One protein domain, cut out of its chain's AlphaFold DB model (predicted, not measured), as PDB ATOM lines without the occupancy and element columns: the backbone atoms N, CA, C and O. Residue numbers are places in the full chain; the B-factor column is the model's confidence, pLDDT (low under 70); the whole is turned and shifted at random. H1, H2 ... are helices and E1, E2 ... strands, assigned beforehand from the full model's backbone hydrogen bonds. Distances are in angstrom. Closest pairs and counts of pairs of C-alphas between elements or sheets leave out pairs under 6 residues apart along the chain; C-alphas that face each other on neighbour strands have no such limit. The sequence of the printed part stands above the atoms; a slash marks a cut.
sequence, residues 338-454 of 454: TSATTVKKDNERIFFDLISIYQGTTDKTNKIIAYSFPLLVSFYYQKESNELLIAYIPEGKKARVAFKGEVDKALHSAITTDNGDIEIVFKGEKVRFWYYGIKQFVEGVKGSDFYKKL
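What this domain is: This is residues 338 to 454 of the 454 residues of the protein "Tetratricopeptide repeat protein" of Capnocytophaga gingivalis (UniProt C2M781). Two short helices, H2 and H3, lie near the middle, with the other parts packed round them: the long helix H1 along one side, the strand hairpin E1 and E2 on another, H4 across from that hairpin, and H6 by H3. The end of H5 packs on E1, while the start of H5 and the start of H1 lie towards opposite ends of the longest axis. The printed part has 117 residues, with seven named helices and two named strands in the order H1 H2 H3 H4 H5 E1 E2 H6 H7. It is mostly helix, with one antiparallel sheet, E1 - E2. It is compact, with a radius of gyration of the C-alphas of 13.5 A, yet elongated, spanning 47 by 30 by 25 A.

Where its parts are: Find C-alpha 340 at (-29.395, 12.508, -3.477); from there H1 runs through residues 340 to 359, 28.7 A. Next come H2, residues 365 to 372, 10.7 A, H3, residues 374 to 377, and H4, residues 382 to 391, 14.4 A. Look for C-alpha 397 at (-31.554, -6.174, 32.003), where H5 begins; it runs to residue 412, 22.5 A. The strands are E1, residues 422 to 426, 13.4 A, and E2, residues 429 to 433, 13.3 A. H6, residues 438 to 447, 14.0 A, precedes H7, residues 449 to 452, which ends at C-alpha 452, (-36.040, 3.806, 23.265).

How they stand to each other: Begin at the hubs H3 and H4, which touch only at the corner, closest at the C-alphas of Leu 376 and Gln 382, 4.5 A. H3 touches H6, closest at C-alphas 377 and 444, 5.6 A, and H1 at C-alphas 375 and 348, 6.4 A. H4 touches H7 at C-alphas 386 and 450, 5.2 A. H1 and H2 form a helical hairpin at a shallow tilt of 21 degrees, closest at C-alphas 355 and 368, 5.1 A. E1 and E2 form a hairpin, with N 424 and O 431 2.9 A apart, within hydrogen-bond range. The closest C-alphas of H2 and E1 are 370 and 426, 5.7 A; those of H5 and E1 are 410 and 426, 5.0 A. H1 and H5 are apart. In H1, H2, H4, H5 and H6 every O i to N i+4 pair is within hydrogen-bond range; H3 and H7 are too short for such a pair.

The domain as a whole: The C-alphas of Thr 338 and Gly 396 are the two farthest apart, 47.0 A. The printed part has no cut and no long link. Mean pLDDT of the printed part is 91.3; residues 338 to 341 and 362 are under 70.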
ATOM      1  N   THR A 338     -28.031  13.162  -9.853       59.09
ATOM      2  CA  THR A 338     -28.026  14.553  -9.379       59.09
ATOM      3  C   THR A 338     -28.901  14.726  -8.135       59.09
ATOM      4  O   THR A 338     -28.666  15.625  -7.331       59.09
ATOM      5  N   SER A 339     -29.898  13.851  -7.952       64.44
ATOM      6  CA  SER A 339     -30.778  13.828  -6.785       64.44
ATOM      7  C   SER A 339     -30.304  12.817  -5.743       64.44
ATOM      8  O   SER A 339     -30.494  11.607  -5.891       64.44
ATOM      9  N   ALA A 340     -29.789  13.325  -4.624       67.62
ATOM     10  CA  ALA A 340     -29.395  12.508  -3.477       67.62
ATOM     11  C   ALA A 340     -30.557  11.681  -2.890       67.62
ATOM     12  O   ALA A 340     -30.357  10.604  -2.332       67.62
ATOM     13  N   THR A 341     -31.804  12.133  -3.071       69.38
ATOM     14  CA  THR A 341     -32.988  11.377  -2.624       69.38
ATOM     15  C   THR A 341     -33.212  10.092  -3.425       69.38
ATOM     16  O   THR A 341     -33.742   9.129  -2.881       69.38
ATOM     17  N   THR A 342     -32.807  10.054  -4.697       73.06
ATOM     18  CA  THR A 342     -32.923   8.860  -5.543       73.06
ATOM     19  C   THR A 342     -31.881   7.817  -5.153       73.06
ATOM     20  O   THR A 342     -32.229   6.648  -5.011       73.06
ATOM     21  N   VAL A 343     -30.642   8.251  -4.905       76.12
ATOM     22  CA  VAL A 343     -29.555   7.398  -4.394       76.12
ATOM     23  C   VAL A 343     -29.929   6.807  -3.032       76.12
ATOM     24  O   VAL A 343     -29.820   5.605  -2.825       76.12
ATOM     25  N   LYS A 344     -30.480   7.629  -2.125       82.25
ATOM     26  CA  LYS A 344     -30.961   7.167  -0.813       82.25
ATOM     27  C   LYS A 344     -31.983   6.037  -0.930       82.25
ATOM     28  O   LYS A 344     -31.844   5.026  -0.255       82.25
ATOM     29  N   LYS A 345     -33.007   6.206  -1.772       83.12
ATOM     30  CA  LYS A 345     -34.068   5.202  -1.950       83.12
ATOM     31  C   LYS A 345     -33.533   3.881  -2.485       83.12
ATOM     32  O   LYS A 345     -33.995   2.829  -2.059       83.12
ATOM     33  N   ASP A 346     -32.589   3.955  -3.417       84.62
ATOM     34  CA  ASP A 346     -31.951   2.772  -3.976       84.62
ATOM     35  C   ASP A 346     -31.170   1.998  -2.904       84.62
ATOM     36  O   ASP A 346     -31.469   0.831  -2.653       84.62
ATOM     37  N   ASN A 347     -30.281   2.681  -2.175       88.75
ATOM     38  CA  ASN A 347     -29.511   2.076  -1.087       88.75
ATOM     39  C   ASN A 347     -30.418   1.469  -0.008       88.75
ATOM     40  O   ASN A 347     -30.184   0.352   0.441       88.75
ATOM     41  N   GLU A 348     -31.471   2.186   0.399       90.62
ATOM     42  CA  GLU A 348     -32.429   1.707   1.401       90.62
ATOM     43  C   GLU A 348     -33.135   0.418   0.970       90.62
ATOM     44  O   GLU A 348     -33.290  -0.499   1.776       90.62
ATOM     45  N   ARG A 349     -33.509   0.310  -0.308       87.75
ATOM     46  CA  ARG A 349     -34.060  -0.933  -0.845       87.75
ATOM     47  C   ARG A 349     -33.025  -2.054  -0.816       87.75
ATOM     48  O   ARG A 349     -33.340  -3.137  -0.331       87.75
ATOM     49  N   ILE A 350     -31.805  -1.800  -1.297       92.81
ATOM     50  CA  ILE A 350     -30.741  -2.811  -1.297       92.81
ATOM     51  C   ILE A 350     -30.484  -3.312   0.133       92.81
ATOM     52  O   ILE A 350     -30.354  -4.516   0.343       92.81
ATOM     53  N   PHE A 351     -30.479  -2.431   1.139       95.19
ATOM     54  CA  PHE A 351     -30.371  -2.840   2.544       95.19
ATOM     55  C   PHE A 351     -31.515  -3.753   2.979       95.19
ATOM     56  O   PHE A 351     -31.265  -4.770   3.624       95.19
ATOM     57  N   PHE A 352     -32.753  -3.418   2.619       92.56
ATOM     58  CA  PHE A 352     -33.920  -4.229   2.948       92.56
ATOM     59  C   PHE A 352     -33.877  -5.623   2.289       92.56
ATOM     60  O   PHE A 352     -34.155  -6.636   2.941       92.56
ATOM     61  N   ASP A 353     -33.462  -5.695   1.023       91.06
ATOM     62  CA  ASP A 353     -33.319  -6.953   0.286       91.06
ATOM     63  C   ASP A 353     -32.157  -7.801   0.845       91.06
ATOM     64  O   ASP A 353     -32.312  -9.006   1.059       91.06
ATOM     65  N   LEU A 354     -31.025  -7.178   1.203       94.50
ATOM     66  CA  LEU A 354     -29.910  -7.845   1.888       94.50
ATOM     67  C   LEU A 354     -30.322  -8.396   3.260       94.50
ATOM     68  O   LEU A 354     -30.007  -9.542   3.576       94.50
ATOM     69  N   ILE A 355     -31.057  -7.625   4.065       93.88
ATOM     70  CA  ILE A 355     -31.618  -8.094   5.342       93.88
ATOM     71  C   ILE A 355     -32.471  -9.346   5.125       93.88
ATOM     72  O   ILE A 355     -32.302 -10.330   5.847       93.88
ATOM     73  N   SER A 356     -33.343  -9.326   4.115       89.44
ATOM     74  CA  SER A 356     -34.218 -10.454   3.784       89.44
ATOM     75  C   SER A 356     -33.422 -11.702   3.386       89.44
ATOM     76  O   SER A 356     -33.759 -12.808   3.810       89.44
ATOM     77  N   ILE A 357     -32.331 -11.534   2.628       89.56
ATOM     78  CA  ILE A 357     -31.386 -12.618   2.315       89.56
ATOM     79  C   ILE A 357     -30.776 -13.185   3.604       89.56
ATOM     80  O   ILE A 357     -30.803 -14.397   3.827       89.56
ATOM     81  N   TYR A 358     -30.268 -12.319   4.480       91.88
ATOM     82  CA  TYR A 358     -29.574 -12.730   5.698       91.88
ATOM     83  C   TYR A 358     -30.480 -13.397   6.730       91.88
ATOM     84  O   TYR A 358     -30.028 -14.297   7.434       91.88
ATOM     85  N   GLN A 359     -31.759 -13.025   6.808       85.56
ATOM     86  CA  GLN A 359     -32.731 -13.707   7.670       85.56
ATOM     87  C   GLN A 359     -32.946 -15.179   7.283       85.56
ATOM     88  O   GLN A 359     -33.362 -15.975   8.122       85.56
ATOM     89  N   GLY A 360     -32.625 -15.562   6.041       76.06
ATOM     90  CA  GLY A 360     -32.624 -16.955   5.586       76.06
ATOM     91  C   GLY A 360     -31.448 -17.795   6.102       76.06
ATOM     92  O   GLY A 360     -31.406 -18.996   5.840       76.06
ATOM     93  N   THR A 361     -30.500 -17.192   6.830       71.56
ATOM     94  CA  THR A 361     -29.256 -17.822   7.300       71.56
ATOM     95  C   THR A 361     -29.046 -17.579   8.797       71.56
ATOM     96  O   THR A 361     -29.284 -16.485   9.301       71.56
ATOM     97  N   THR A 362     -28.606 -18.591   9.548       60.66
ATOM     98  CA  THR A 362     -28.493 -18.506  11.017       60.66
ATOM     99  C   THR A 362     -27.247 -17.764  11.517       60.66
ATOM    100  O   THR A 362     -27.160 -17.474  12.707       60.66
ATOM    101  N   ASP A 363     -26.289 -17.427  10.649       77.81
ATOM    102  CA  ASP A 363     -24.974 -16.869  11.004       77.81
ATOM    103  C   ASP A 363     -24.806 -15.367  10.685       77.81
ATOM    104  O   ASP A 363     -23.730 -14.807  10.899       77.81
ATOM    105  N   LYS A 364     -25.851 -14.681  10.199       88.50
ATOM    106  CA  LYS A 364     -25.762 -13.292   9.696       88.50
ATOM    107  C   LYS A 364     -26.443 -12.234  10.570       88.50
ATOM    108  O   LYS A 364     -26.690 -11.122  10.110       88.50
ATOM    109  N   THR A 365     -26.700 -12.521  11.846       91.75
ATOM    110  CA  THR A 365     -27.375 -11.586  12.770       91.75
ATOM    111  C   THR A 365     -26.717 -10.204  12.831       91.75
ATOM    112  O   THR A 365     -27.416  -9.193  12.794       91.75
ATOM    113  N   ASN A 366     -25.382 -10.132  12.871       94.69
ATOM    114  CA  ASN A 366     -24.684  -8.842  12.916       94.69
ATOM    115  C   ASN A 366     -24.918  -8.019  11.644       94.69
ATOM    116  O   ASN A 366     -25.154  -6.818  11.750       94.69
ATOM    117  N   LYS A 367     -24.924  -8.660  10.466       94.56
ATOM    118  CA  LYS A 367     -25.240  -7.992   9.198       94.56
ATOM    119  C   LYS A 367     -26.669  -7.461   9.202       94.56
ATOM    120  O   LYS A 367     -26.875  -6.301   8.871       94.56
ATOM    121  N   ILE A 368     -27.637  -8.273   9.635       95.06
ATOM    122  CA  ILE A 368     -29.049  -7.863   9.734       95.06
ATOM    123  C   ILE A 368     -29.176  -6.584  10.567       95.06
ATOM    124  O   ILE A 368     -29.789  -5.614  10.127       95.06
ATOM    125  N   ILE A 369     -28.550  -6.559  11.745       96.19
ATOM    126  CA  ILE A 369     -28.586  -5.398  12.639       96.19
ATOM    127  C   ILE A 369     -27.890  -4.189  12.001       96.19
ATOM    128  O   ILE A 369     -28.463  -3.101  11.972       96.19
ATOM    129  N   ALA A 370     -26.690  -4.378  11.448       96.31
ATOM    130  CA  ALA A 370     -25.912  -3.302  10.842       96.31
ATOM    131  C   ALA A 370     -26.658  -2.636   9.672       96.31
ATOM    132  O   ALA A 370     -26.778  -1.411   9.639       96.31
ATOM    133  N   TYR A 371     -27.219  -3.435   8.758       96.50
ATOM    134  CA  TYR A 371     -27.990  -2.949   7.608       96.50
ATOM    135  C   TYR A 371     -29.340  -2.333   7.992       96.50
ATOM    136  O   TYR A 371     -29.910  -1.578   7.209       96.50
ATOM    137  N   SER A 372     -29.836  -2.597   9.202       97.06
ATOM    138  CA  SER A 372     -31.073  -1.993   9.707       97.06
ATOM    139  C   SER A 372     -30.868  -0.568  10.234       97.06
ATOM    140  O   SER A 372     -31.801   0.229  10.218       97.06
ATOM    141  N   PHE A 373     -29.664  -0.183  10.679       97.06
ATOM    142  CA  PHE A 373     -29.460   1.161  11.241       97.06
ATOM    143  C   PHE A 373     -29.785   2.307  10.270       97.06
ATOM    144  O   PHE A 373     -30.485   3.231  10.694       97.06
ATOM    145  N   PRO A 374     -29.360   2.278   8.990       95.31
ATOM    146  CA  PRO A 374     -29.764   3.300   8.022       95.31
ATOM    147  C   PRO A 374     -31.283   3.342   7.805       95.31
ATOM    148  O   PRO A 374     -31.847   4.405   7.555       95.31
ATOM    149  N   LEU A 375     -31.966   2.201   7.942       96.19
ATOM    150  CA  LEU A 375     -33.407   2.085   7.712       96.19
ATOM    151  C   LEU A 375     -34.252   2.656   8.855       96.19
ATOM    152  O   LEU A 375     -35.368   3.103   8.605       96.19
ATOM    153  N   LEU A 376     -33.717   2.765  10.077       96.06
ATOM    154  CA  LEU A 376     -34.401   3.429  11.201       96.06
ATOM    155  C   LEU A 376     -34.720   4.910  10.944       96.06
ATOM    156  O   LEU A 376     -35.611   5.472  11.587       96.06
ATOM    157  N   VAL A 377     -33.989   5.532  10.018       93.00
ATOM    158  CA  VAL A 377     -34.175   6.923   9.579       93.00
ATOM    159  C   VAL A 377     -34.680   7.019   8.131       93.00
ATOM    160  O   VAL A 377     -34.689   8.096   7.523       93.00
ATOM    161  N   SER A 378     -35.105   5.893   7.556       90.31
ATOM    162  CA  SER A 378     -35.782   5.860   6.264       90.31
ATOM    163  C   SER A 378     -37.237   6.281   6.428       90.31
ATOM    164  O   SER A 378     -37.938   5.802   7.310       90.31
ATOM    165  N   PHE A 379     -37.736   7.122   5.524       84.94
ATOM    166  CA  PHE A 379     -39.171   7.405   5.468       84.94
ATOM    167  C   PHE A 379     -39.990   6.157   5.084       84.94
ATOM    168  O   PHE A 379     -41.158   6.061   5.441       84.94
ATOM    169  N   TYR A 380     -39.381   5.212   4.362       83.31
ATOM    170  CA  TYR A 380     -40.062   4.058   3.770       83.31
ATOM    171  C   TYR A 380     -39.990   2.801   4.631       83.31
ATOM    172  O   TYR A 380     -40.936   2.027   4.620       83.31
ATOM    173  N   TYR A 381     -38.887   2.611   5.359       90.56
ATOM    174  CA  TYR A 381     -38.593   1.354   6.058       90.56
ATOM    175  C   TYR A 381     -38.420   1.515   7.572       90.56
ATOM    176  O   TYR A 381     -37.999   0.577   8.254       90.56
ATOM    177  N   GLN A 382     -38.711   2.698   8.128       91.50
ATOM    178  CA  GLN A 382     -38.531   2.950   9.558       91.50
ATOM    179  C   GLN A 382     -39.363   1.995  10.412       91.50
ATOM    180  O   GLN A 382     -38.851   1.482  11.407       91.50
ATOM    181  N   LYS A 383     -40.629   1.752  10.065       90.06
ATOM    182  CA  LYS A 383     -41.512   0.908  10.877       90.06
ATOM    183  C   LYS A 383     -41.010  -0.537  10.902       90.06
ATOM    184  O   LYS A 383     -40.774  -1.086  11.976       90.06
ATOM    185  N   GLU A 384     -40.777  -1.106   9.727       89.88
ATOM    186  CA  GLU A 384     -40.293  -2.468   9.516       89.88
ATOM    187  C   GLU A 384     -38.936  -2.673  10.198       89.88
ATOM    188  O   GLU A 384     -38.725  -3.664  10.895       89.88
ATOM    189  N   SER A 385     -38.028  -1.703  10.065       93.19
ATOM    190  CA  SER A 385     -36.715  -1.760  10.703       93.19
ATOM    191  C   SER A 385     -36.789  -1.659  12.228       93.19
ATOM    192  O   SER A 385     -35.984  -2.300  12.906       93.19
ATOM    193  N   ASN A 386     -37.726  -0.881  12.781       95.88
ATOM    194  CA  ASN A 386     -37.948  -0.835  14.227       95.88
ATOM    195  C   ASN A 386     -38.437  -2.191  14.741       95.88
ATOM    196  O   ASN A 386     -37.850  -2.732  15.676       95.88
ATOM    197  N   GLU A 387     -39.484  -2.744  14.128       93.44
ATOM    198  CA  GLU A 387     -40.051  -4.045  14.505       93.44
ATOM    199  C   GLU A 387     -38.992  -5.154  14.438       93.44
ATOM    200  O   GLU A 387     -38.838  -5.925  15.389       93.44
ATOM    201  N   LEU A 388     -38.197  -5.168  13.363       93.44
ATOM    202  CA  LEU A 388     -37.102  -6.111  13.176       93.44
ATOM    203  C   LEU A 388     -36.046  -6.001  14.280       93.44
ATOM    204  O   LEU A 388     -35.704  -6.999  14.910       93.44
ATOM    205  N   LEU A 389     -35.519  -4.801  14.528       96.19
ATOM    206  CA  LEU A 389     -34.445  -4.610  15.502       96.19
ATOM    207  C   LEU A 389     -34.904  -4.850  16.944       96.19
ATOM    208  O   LEU A 389     -34.118  -5.332  17.759       96.19
ATOM    209  N   ILE A 390     -36.174  -4.579  17.262       96.75
ATOM    210  CA  ILE A 390     -36.753  -4.895  18.575       96.75
ATOM    211  C   ILE A 390     -36.719  -6.405  18.839       96.75
ATOM    212  O   ILE A 390     -36.424  -6.807  19.964       96.75
ATOM    213  N   ALA A 391     -36.958  -7.238  17.821       93.19
ATOM    214  CA  ALA A 391     -36.895  -8.695  17.954       93.19
ATOM    215  C   ALA A 391     -35.477  -9.221  18.259       93.19
ATOM    216  O   ALA A 391     -35.334 -10.324  18.783       93.19
ATOM    217  N   TYR A 392     -34.435  -8.430  17.981       93.25
ATOM    218  CA  TYR A 392     -33.042  -8.754  18.305       93.25
ATOM    219  C   TYR A 392     -32.579  -8.223  19.669       93.25
ATOM    220  O   TYR A 392     -31.436  -8.471  20.060       93.25
ATOM    221  N   ILE A 393     -33.432  -7.512  20.416       95.56
ATOM    222  CA  ILE A 393     -33.089  -7.065  21.768       95.56
ATOM    223  C   ILE A 393     -33.035  -8.292  22.690       95.56
ATOM    224  O   ILE A 393     -34.057  -8.955  22.877       95.56
ATOM    225  N   PRO A 394     -31.886  -8.587  23.323       94.25
ATOM    226  CA  PRO A 394     -31.779  -9.746  24.195       94.25
ATOM    227  C   PRO A 394     -32.621  -9.580  25.465       94.25
ATOM    228  O   PRO A 394     -32.783  -8.480  26.011       94.25
ATOM    229  N   GLU A 395     -33.125 -10.703  25.974       94.25
ATOM    230  CA  GLU A 395     -33.842 -10.744  27.243       94.25
ATOM    231  C   GLU A 395     -32.909 -10.492  28.437       94.25
ATOM    232  O   GLU A 395     -31.733 -10.856  28.453       94.25
ATOM    233  N   GLY A 396     -33.461  -9.875  29.483       94.88
ATOM    234  CA  GLY A 396     -32.737  -9.584  30.717       94.88
ATOM    235  C   GLY A 396     -31.995  -8.244  30.707       94.88
ATOM    236  O   GLY A 396     -31.328  -7.843  29.753       94.88
ATOM    237  N   LYS A 397     -32.077  -7.540  31.843       94.44
ATOM    238  CA  LYS A 397     -31.554  -6.174  32.003       94.44
ATOM    239  C   LYS A 397     -30.067  -6.048  31.647       94.44
ATOM    240  O   LYS A 397     -29.684  -5.096  30.978       94.44
ATOM    241  N   LYS A 398     -29.226  -6.997  32.079       95.19
ATOM    242  CA  LYS A 398     -27.773  -6.953  31.827       95.19
ATOM    243  C   LYS A 398     -27.434  -7.105  30.340       95.19
ATOM    244  O   LYS A 398     -26.621  -6.338  29.835       95.19
ATOM    245  N   ALA A 399     -28.065  -8.057  29.653       95.88
ATOM    246  CA  ALA A 399     -27.823  -8.298  28.232       95.88
ATOM    247  C   ALA A 399     -28.307  -7.119  27.378       95.88
ATOM    248  O   ALA A 399     -27.594  -6.681  26.480       95.88
ATOM    249  N   ARG A 400     -29.465  -6.538  27.720       96.44
ATOM    250  CA  ARG A 400     -29.977  -5.333  27.057       96.44
ATOM    251  C   ARG A 400     -29.035  -4.137  27.199       96.44
ATOM    252  O   ARG A 400     -28.740  -3.484  26.205       96.44
ATOM    253  N   VAL A 401     -28.506  -3.887  28.400       96.94
ATOM    254  CA  VAL A 401     -27.518  -2.815  28.630       96.94
ATOM    255  C   VAL A 401     -26.241  -3.050  27.818       96.94
ATOM    256  O   VAL A 401     -25.708  -2.108  27.233       96.94
ATOM    257  N   ALA A 402     -25.763  -4.295  27.739       97.00
ATOM    258  CA  ALA A 402     -24.608  -4.636  26.910       97.00
ATOM    259  C   ALA A 402     -24.888  -4.383  25.419       97.00
ATOM    260  O   ALA A 402     -24.088  -3.725  24.757       97.00
ATOM    261  N   PHE A 403     -26.048  -4.821  24.920       97.44
ATOM    262  CA  PHE A 403     -26.468  -4.604  23.536       97.44
ATOM    263  C   PHE A 403     -26.623  -3.117  23.205       97.44
ATOM    264  O   PHE A 403     -26.132  -2.658  22.175       97.44
ATOM    265  N   LYS A 404     -27.191  -2.321  24.119       97.81
ATOM    266  CA  LYS A 404     -27.215  -0.862  23.989       97.81
ATOM    267  C   LYS A 404     -25.806  -0.286  23.838       97.81
ATOM    268  O   LYS A 404     -25.585   0.553  22.974       97.81
ATOM    269  N   GLY A 405     -24.848  -0.758  24.636       98.06
ATOM    270  CA  GLY A 405     -23.448  -0.350  24.517       98.06
ATOM    271  C   GLY A 405     -22.828  -0.689  23.155       98.06
ATOM    272  O   GLY A 405     -21.991   0.061  22.661       98.06
ATOM    273  N   GLU A 406     -23.242  -1.786  22.520       97.88
ATOM    274  CA  GLU A 406     -22.812  -2.156  21.164       97.88
ATOM    275  C   GLU A 406     -23.440  -1.254  20.094       97.88
ATOM    276  O   GLU A 406     -22.737  -0.805  19.188       97.88
ATOM    277  N   VAL A 407     -24.731  -0.932  20.229       98.00
ATOM    278  CA  VAL A 407     -25.429   0.038  19.367       98.00
ATOM    279  C   VAL A 407     -24.790   1.420  19.495       98.00
ATOM    280  O   VAL A 407     -24.463   2.043  18.488       98.00
ATOM    281  N   ASP A 408     -24.532   1.880  20.721       98.31
ATOM    282  CA  ASP A 408     -23.869   3.158  20.970       98.31
ATOM    283  C   ASP A 408     -22.484   3.178  20.310       98.31
ATOM    284  O   ASP A 408     -22.153   4.148  19.633       98.31
ATOM    285  N   LYS A 409     -21.679   2.115  20.442       98.31
ATOM    286  CA  LYS A 409     -20.370   2.019  19.769       98.31
ATOM    287  C   LYS A 409     -20.487   2.134  18.250       98.31
ATOM    288  O   LYS A 409     -19.691   2.852  17.652       98.31
ATOM    289  N   ALA A 410     -21.480   1.487  17.638       98.00
ATOM    290  CA  ALA A 410     -21.704   1.607  16.200       98.00
ATOM    291  C   ALA A 410     -22.066   3.040  15.791       98.00
ATOM    292  O   ALA A 410     -21.486   3.567  14.845       98.00
ATOM    293  N   LEU A 411     -22.932   3.722  16.545       97.88
ATOM    294  CA  LEU A 411     -23.266   5.125  16.279       97.88
ATOM    295  C   LEU A 411     -22.061   6.065  16.442       97.88
ATOM    296  O   LEU A 411     -21.917   7.003  15.665       97.88
ATOM    297  N   HIS A 412     -21.177   5.811  17.412       97.88
ATOM    298  CA  HIS A 412     -19.944   6.592  17.590       97.88
ATOM    299  C   HIS A 412     -18.878   6.300  16.527       97.88
ATOM    300  O   HIS A 412     -17.986   7.118  16.334       97.88
ATOM    301  N   SER A 413     -18.959   5.157  15.841       97.94
ATOM    302  CA  SER A 413     -18.047   4.821  14.741       97.94
ATOM    303  C   SER A 413     -18.372   5.540  13.428       97.94
ATOM    304  O   SER A 413     -17.625   5.386  12.467       97.94
ATOM    305  N   ALA A 414     -19.473   6.300  13.381       97.31
ATOM    306  CA  ALA A 414     -19.913   7.002  12.186       97.31
ATOM    307  C   ALA A 414     -18.857   8.002  11.691       97.31
ATOM    308  O   ALA A 414     -18.481   8.926  12.415       97.31
ATOM    309  N   ILE A 415     -18.428   7.840  10.442       96.56
ATOM    310  CA  ILE A 415     -17.508   8.747   9.745       96.56
ATOM    311  C   ILE A 415     -18.073   9.138   8.381       96.56
ATOM    312  O   ILE A 415     -18.837   8.379   7.786       96.56
ATOM    313  N   THR A 416     -17.689  10.312   7.882       93.88
ATOM    314  CA  THR A 416     -17.985  10.722   6.506       93.88
ATOM    315  C   THR A 416     -16.849  10.248   5.610       93.88
ATOM    316  O   THR A 416     -15.683  10.508   5.899       93.88
ATOM    317  N   THR A 417     -17.190   9.537   4.545       87.38
ATOM    318  CA  THR A 417     -16.254   9.071   3.516       87.38
ATOM    319  C   THR A 417     -15.929  10.188   2.523       87.38
ATOM    320  O   THR A 417     -16.643  11.190   2.462       87.38
ATOM    321  N   ASP A 418     -14.894  10.002   1.703       79.12
ATOM    322  CA  ASP A 418     -14.473  10.994   0.698       79.12
ATOM    323  C   ASP A 418     -15.591  11.345  -0.301       79.12
ATOM    324  O   ASP A 418     -15.684  12.480  -0.768       79.12
ATOM    325  N   ASN A 419     -16.508  10.404  -0.544       74.06
ATOM    326  CA  ASN A 419     -17.661  10.582  -1.431       74.06
ATOM    327  C   ASN A 419     -18.887  11.193  -0.723       74.06
ATOM    328  O   ASN A 419     -19.954  11.319  -1.321       74.06
ATOM    329  N   GLY A 420     -18.758  11.578   0.551       81.44
ATOM    330  CA  GLY A 420     -19.819  12.214   1.334       81.44
ATOM    331  C   GLY A 420     -20.822  11.254   1.985       81.44
ATOM    332  O   GLY A 420     -21.714  11.716   2.696       81.44
ATOM    333  N   ASP A 421     -20.674   9.939   1.797       88.25
ATOM    334  CA  ASP A 421     -21.482   8.931   2.496       88.25
ATOM    335  C   ASP A 421     -21.072   8.794   3.963       88.25
ATOM    336  O   ASP A 421     -19.923   9.050   4.323       88.25
ATOM    337  N   ILE A 422     -21.987   8.306   4.797       93.06
ATOM    338  CA  ILE A 422     -21.718   7.888   6.173       93.06
ATOM    339  C   ILE A 422     -21.328   6.408   6.179       93.06
ATOM    340  O   ILE A 422     -22.025   5.586   5.591       93.06
ATOM    341  N   GLU A 423     -20.260   6.049   6.888       95.69
ATOM    342  CA  GLU A 423     -19.888   4.661   7.186       95.69
ATOM    343  C   GLU A 423     -19.977   4.405   8.695       95.69
ATOM    344  O   GLU A 423     -19.476   5.200   9.485       95.69
ATOM    345  N   ILE A 424     -20.610   3.297   9.093       97.44
ATOM    346  CA  ILE A 424     -20.681   2.813  10.482       97.44
ATOM    347  C   ILE A 424     -20.154   1.382  10.584       97.44
ATOM    348  O   ILE A 424     -20.174   0.632   9.607       97.44
ATOM    349  N   VAL A 425     -19.740   0.980  11.788       97.69
ATOM    350  CA  VAL A 425     -19.243  -0.366  12.089       97.69
ATOM    351  C   VAL A 425     -19.988  -0.978  13.273       97.69
ATOM    352  O   VAL A 425     -19.894  -0.492  14.399       97.69
ATOM    353  N   PHE A 426     -20.670  -2.102  13.056       97.25
ATOM    354  CA  PHE A 426     -21.313  -2.880  14.117       97.25
ATOM    355  C   PHE A 426     -20.717  -4.284  14.183       97.25
ATOM    356  O   PHE A 426     -20.880  -5.083  13.268       97.25
ATOM    357  N   LYS A 427     -20.000  -4.594  15.271       94.62
ATOM    358  CA  LYS A 427     -19.343  -5.903  15.478       94.62
ATOM    359  C   LYS A 427     -18.484  -6.373  14.290       94.62
ATOM    360  O   LYS A 427     -18.444  -7.557  13.982       94.62
ATOM    361  N   GLY A 428     -17.788  -5.438  13.645       93.50
ATOM    362  CA  GLY A 428     -16.940  -5.704  12.477       93.50
ATOM    363  C   GLY A 428     -17.655  -5.579  11.129       93.50
ATOM    364  O   GLY A 428     -16.977  -5.447  10.116       93.50
ATOM    365  N   GLU A 429     -18.989  -5.531  11.108       94.69
ATOM    366  CA  GLU A 429     -19.766  -5.304   9.888       94.69
ATOM    367  C   GLU A 429     -19.771  -3.818   9.543       94.69
ATOM    368  O   GLU A 429     -20.242  -2.993  10.332       94.69
ATOM    369  N   LYS A 430     -19.240  -3.478   8.367       94.50
ATOM    370  CA  LYS A 430     -19.207  -2.109   7.851       94.50
ATOM    371  C   LYS A 430     -20.413  -1.853   6.959       94.50
ATOM    372  O   LYS A 430     -20.674  -2.633   6.048       94.50
ATOM    373  N   VAL A 431     -21.105  -0.739   7.180       94.31
ATOM    374  CA  VAL A 431     -22.228  -0.307   6.341       94.31
ATOM    375  C   VAL A 431     -22.030   1.149   5.957       94.31
ATOM    376  O   VAL A 431     -21.960   2.018   6.824       94.31
ATOM    377  N   ARG A 432     -21.949   1.399   4.648       91.94
ATOM    378  CA  ARG A 432     -21.866   2.734   4.049       91.94
ATOM    379  C   ARG A 432     -23.186   3.121   3.392       91.94
ATOM    380  O   ARG A 432     -23.790   2.281   2.730       91.94
ATOM    381  N   PHE A 433     -23.628   4.360   3.587       89.69
ATOM    382  CA  PHE A 433     -24.893   4.880   3.072       89.69
ATOM    383  C   PHE A 433     -24.906   6.409   3.015       89.69
ATOM    384  O   PHE A 433     -24.321   7.083   3.861       89.69
ATOM    385  N   TRP A 434     -25.660   6.968   2.073       85.50
ATOM    386  CA  TRP A 434     -25.901   8.405   2.031       85.50
ATOM    387  C   TRP A 434     -26.951   8.837   3.066       85.50
ATOM    388  O   TRP A 434     -28.035   8.254   3.163       85.50
ATOM    389  N   TYR A 435     -26.667   9.914   3.801       85.69
ATOM    390  CA  TYR A 435     -27.637  10.609   4.650       85.69
ATOM    391  C   TYR A 435     -27.241  12.083   4.824       85.69
ATOM    392  O   TYR A 435     -26.101  12.456   4.574       85.69
ATOM    393  N   TYR A 436     -28.163  12.925   5.303       82.81
ATOM    394  CA  TYR A 436     -27.960  14.379   5.433       82.81
ATOM    395  C   TYR A 436     -26.774  14.796   6.323       82.81
ATOM    396  O   TYR A 436     -26.292  15.921   6.215       82.81
ATOM    397  N   GLY A 437     -26.334  13.921   7.227       89.56
ATOM    398  CA  GLY A 437     -25.205  14.162   8.118       89.56
ATOM    399  C   GLY A 437     -25.203  13.229   9.323       89.56
ATOM    400  O   GLY A 437     -26.249  12.721   9.739       89.56
ATOM    401  N   ILE A 438     -24.019  13.010   9.903       95.81
ATOM    402  CA  ILE A 438     -23.821  12.096  11.041       95.81
ATOM    403  C   ILE A 438     -24.679  12.503  12.234       95.81
ATOM    404  O   ILE A 438     -25.337  11.656  12.834       95.81
ATOM    405  N   LYS A 439     -24.723  13.801  12.560       96.25
ATOM    406  CA  LYS A 439     -25.511  14.300  13.692       96.25
ATOM    407  C   LYS A 439     -26.993  13.948  13.533       96.25
ATOM    408  O   LYS A 439     -27.574  13.350  14.431       96.25
ATOM    409  N   GLN A 440     -27.571  14.252  12.373       94.75
ATOM    410  CA  GLN A 440     -28.974  13.986  12.062       94.75
ATOM    411  C   GLN A 440     -29.269  12.483  12.016       94.75
ATOM    412  O   GLN A 440     -30.339  12.056  12.444       94.75
ATOM    413  N   PHE A 441     -28.337  11.677  11.500       95.62
ATOM    414  CA  PHE A 441     -28.459  10.221  11.491       95.62
ATOM    415  C   PHE A 441     -28.516   9.672  12.922       95.62
ATOM    416  O   PHE A 441     -29.459   8.970  13.280       95.62
ATOM    417  N   VAL A 442     -27.548  10.047  13.762       97.44
ATOM    418  CA  VAL A 442     -27.464   9.592  15.156       97.44
ATOM    419  C   VAL A 442     -28.679  10.049  15.961       97.44
ATOM    420  O   VAL A 442     -29.237   9.258  16.719       97.44
ATOM    421  N   GLU A 443     -29.117  11.299  15.799       97.06
ATOM    422  CA  GLU A 443     -30.338  11.813  16.436       97.06
ATOM    423  C   GLU A 443     -31.578  11.035  15.983       97.06
ATOM    424  O   GLU A 443     -32.385  10.633  16.822       97.06
ATOM    425  N   GLY A 444     -31.698  10.748  14.684       95.81
ATOM    426  CA  GLY A 444     -32.794   9.956  14.132       95.81
ATOM    427  C   GLY A 444     -32.831   8.527  14.682       95.81
ATOM    428  O   GLY A 444     -33.884   8.069  15.126       95.81
ATOM    429  N   VAL A 445     -31.682   7.845  14.750       97.12
ATOM    430  CA  VAL A 445     -31.598   6.502  15.347       97.12
ATOM    431  C   VAL A 445     -31.952   6.546  16.833       97.12
ATOM    432  O   VAL A 445     -32.750   5.729  17.291       97.12
ATOM    433  N   LYS A 446     -31.433   7.520  17.592       97.38
ATOM    434  CA  LYS A 446     -31.756   7.678  19.021       97.38
ATOM    435  C   LYS A 446     -33.229   8.021  19.271       97.38
ATOM    436  O   LYS A 446     -33.757   7.707  20.335       97.38
ATOM    437  N   GLY A 447     -33.891   8.641  18.297       96.19
ATOM    438  CA  GLY A 447     -35.323   8.930  18.316       96.19
ATOM    439  C   GLY A 447     -36.224   7.734  17.978       96.19
ATOM    440  O   GLY A 447     -37.431   7.820  18.216       96.19
ATOM    441  N   SER A 448     -35.671   6.636  17.455       96.94
ATOM    442  CA  SER A 448     -36.430   5.445  17.051       96.94
ATOM    443  C   SER A 448     -37.038   4.680  18.236       96.94
ATOM    444  O   SER A 448     -36.534   4.728  19.363       96.94
ATOM    445  N   ASP A 449     -38.120   3.942  17.988       96.31
ATOM    446  CA  ASP A 449     -38.782   3.116  19.007       96.31
ATOM    447  C   ASP A 449     -37.911   1.945  19.465       96.31
ATOM    448  O   ASP A 449     -37.942   1.566  20.636       96.31
ATOM    449  N   PHE A 450     -37.087   1.416  18.560       97.56
ATOM    450  CA  PHE A 450     -36.038   0.455  18.856       97.56
ATOM    451  C   PHE A 450     -35.083   0.992  19.923       97.56
ATOM    452  O   PHE A 450     -34.930   0.373  20.976       97.56
ATOM    453  N   TYR A 451     -34.474   2.158  19.689       97.50
ATOM    454  CA  TYR A 451     -33.465   2.689  20.603       97.50
ATOM    455  C   TYR A 451     -34.062   3.050  21.968       97.50
ATOM    456  O   TYR A 451     -33.427   2.827  22.994       97.50
ATOM    457  N   LYS A 452     -35.312   3.533  22.010       96.62
ATOM    458  CA  LYS A 452     -36.040   3.806  23.265       96.62
ATOM    459  C   LYS A 452     -36.328   2.553  24.101       96.62
ATOM    460  O   LYS A 452     -36.648   2.678  25.281       96.62
ATOM    461  N   LYS A 453     -36.274   1.356  23.504       94.62
ATOM    462  CA  LYS A 453     -36.505   0.071  24.188       94.62
ATOM    463  C   LYS A 453     -35.228  -0.578  24.731       94.62
ATOM    464  O   LYS A 453     -35.353  -1.554  25.481       94.62
ATOM    465  N   LEU A 454     -34.050  -0.060  24.370       93.38
ATOM    466  CA  LEU A 454     -32.735  -0.457  24.890       93.38
ATOM    467  C   LEU A 454     -32.484   0.160  26.268       93.38
ATOM    468  O   LEU A 454     -32.131  -0.614  27.189       93.38
TER     469      LEU A 454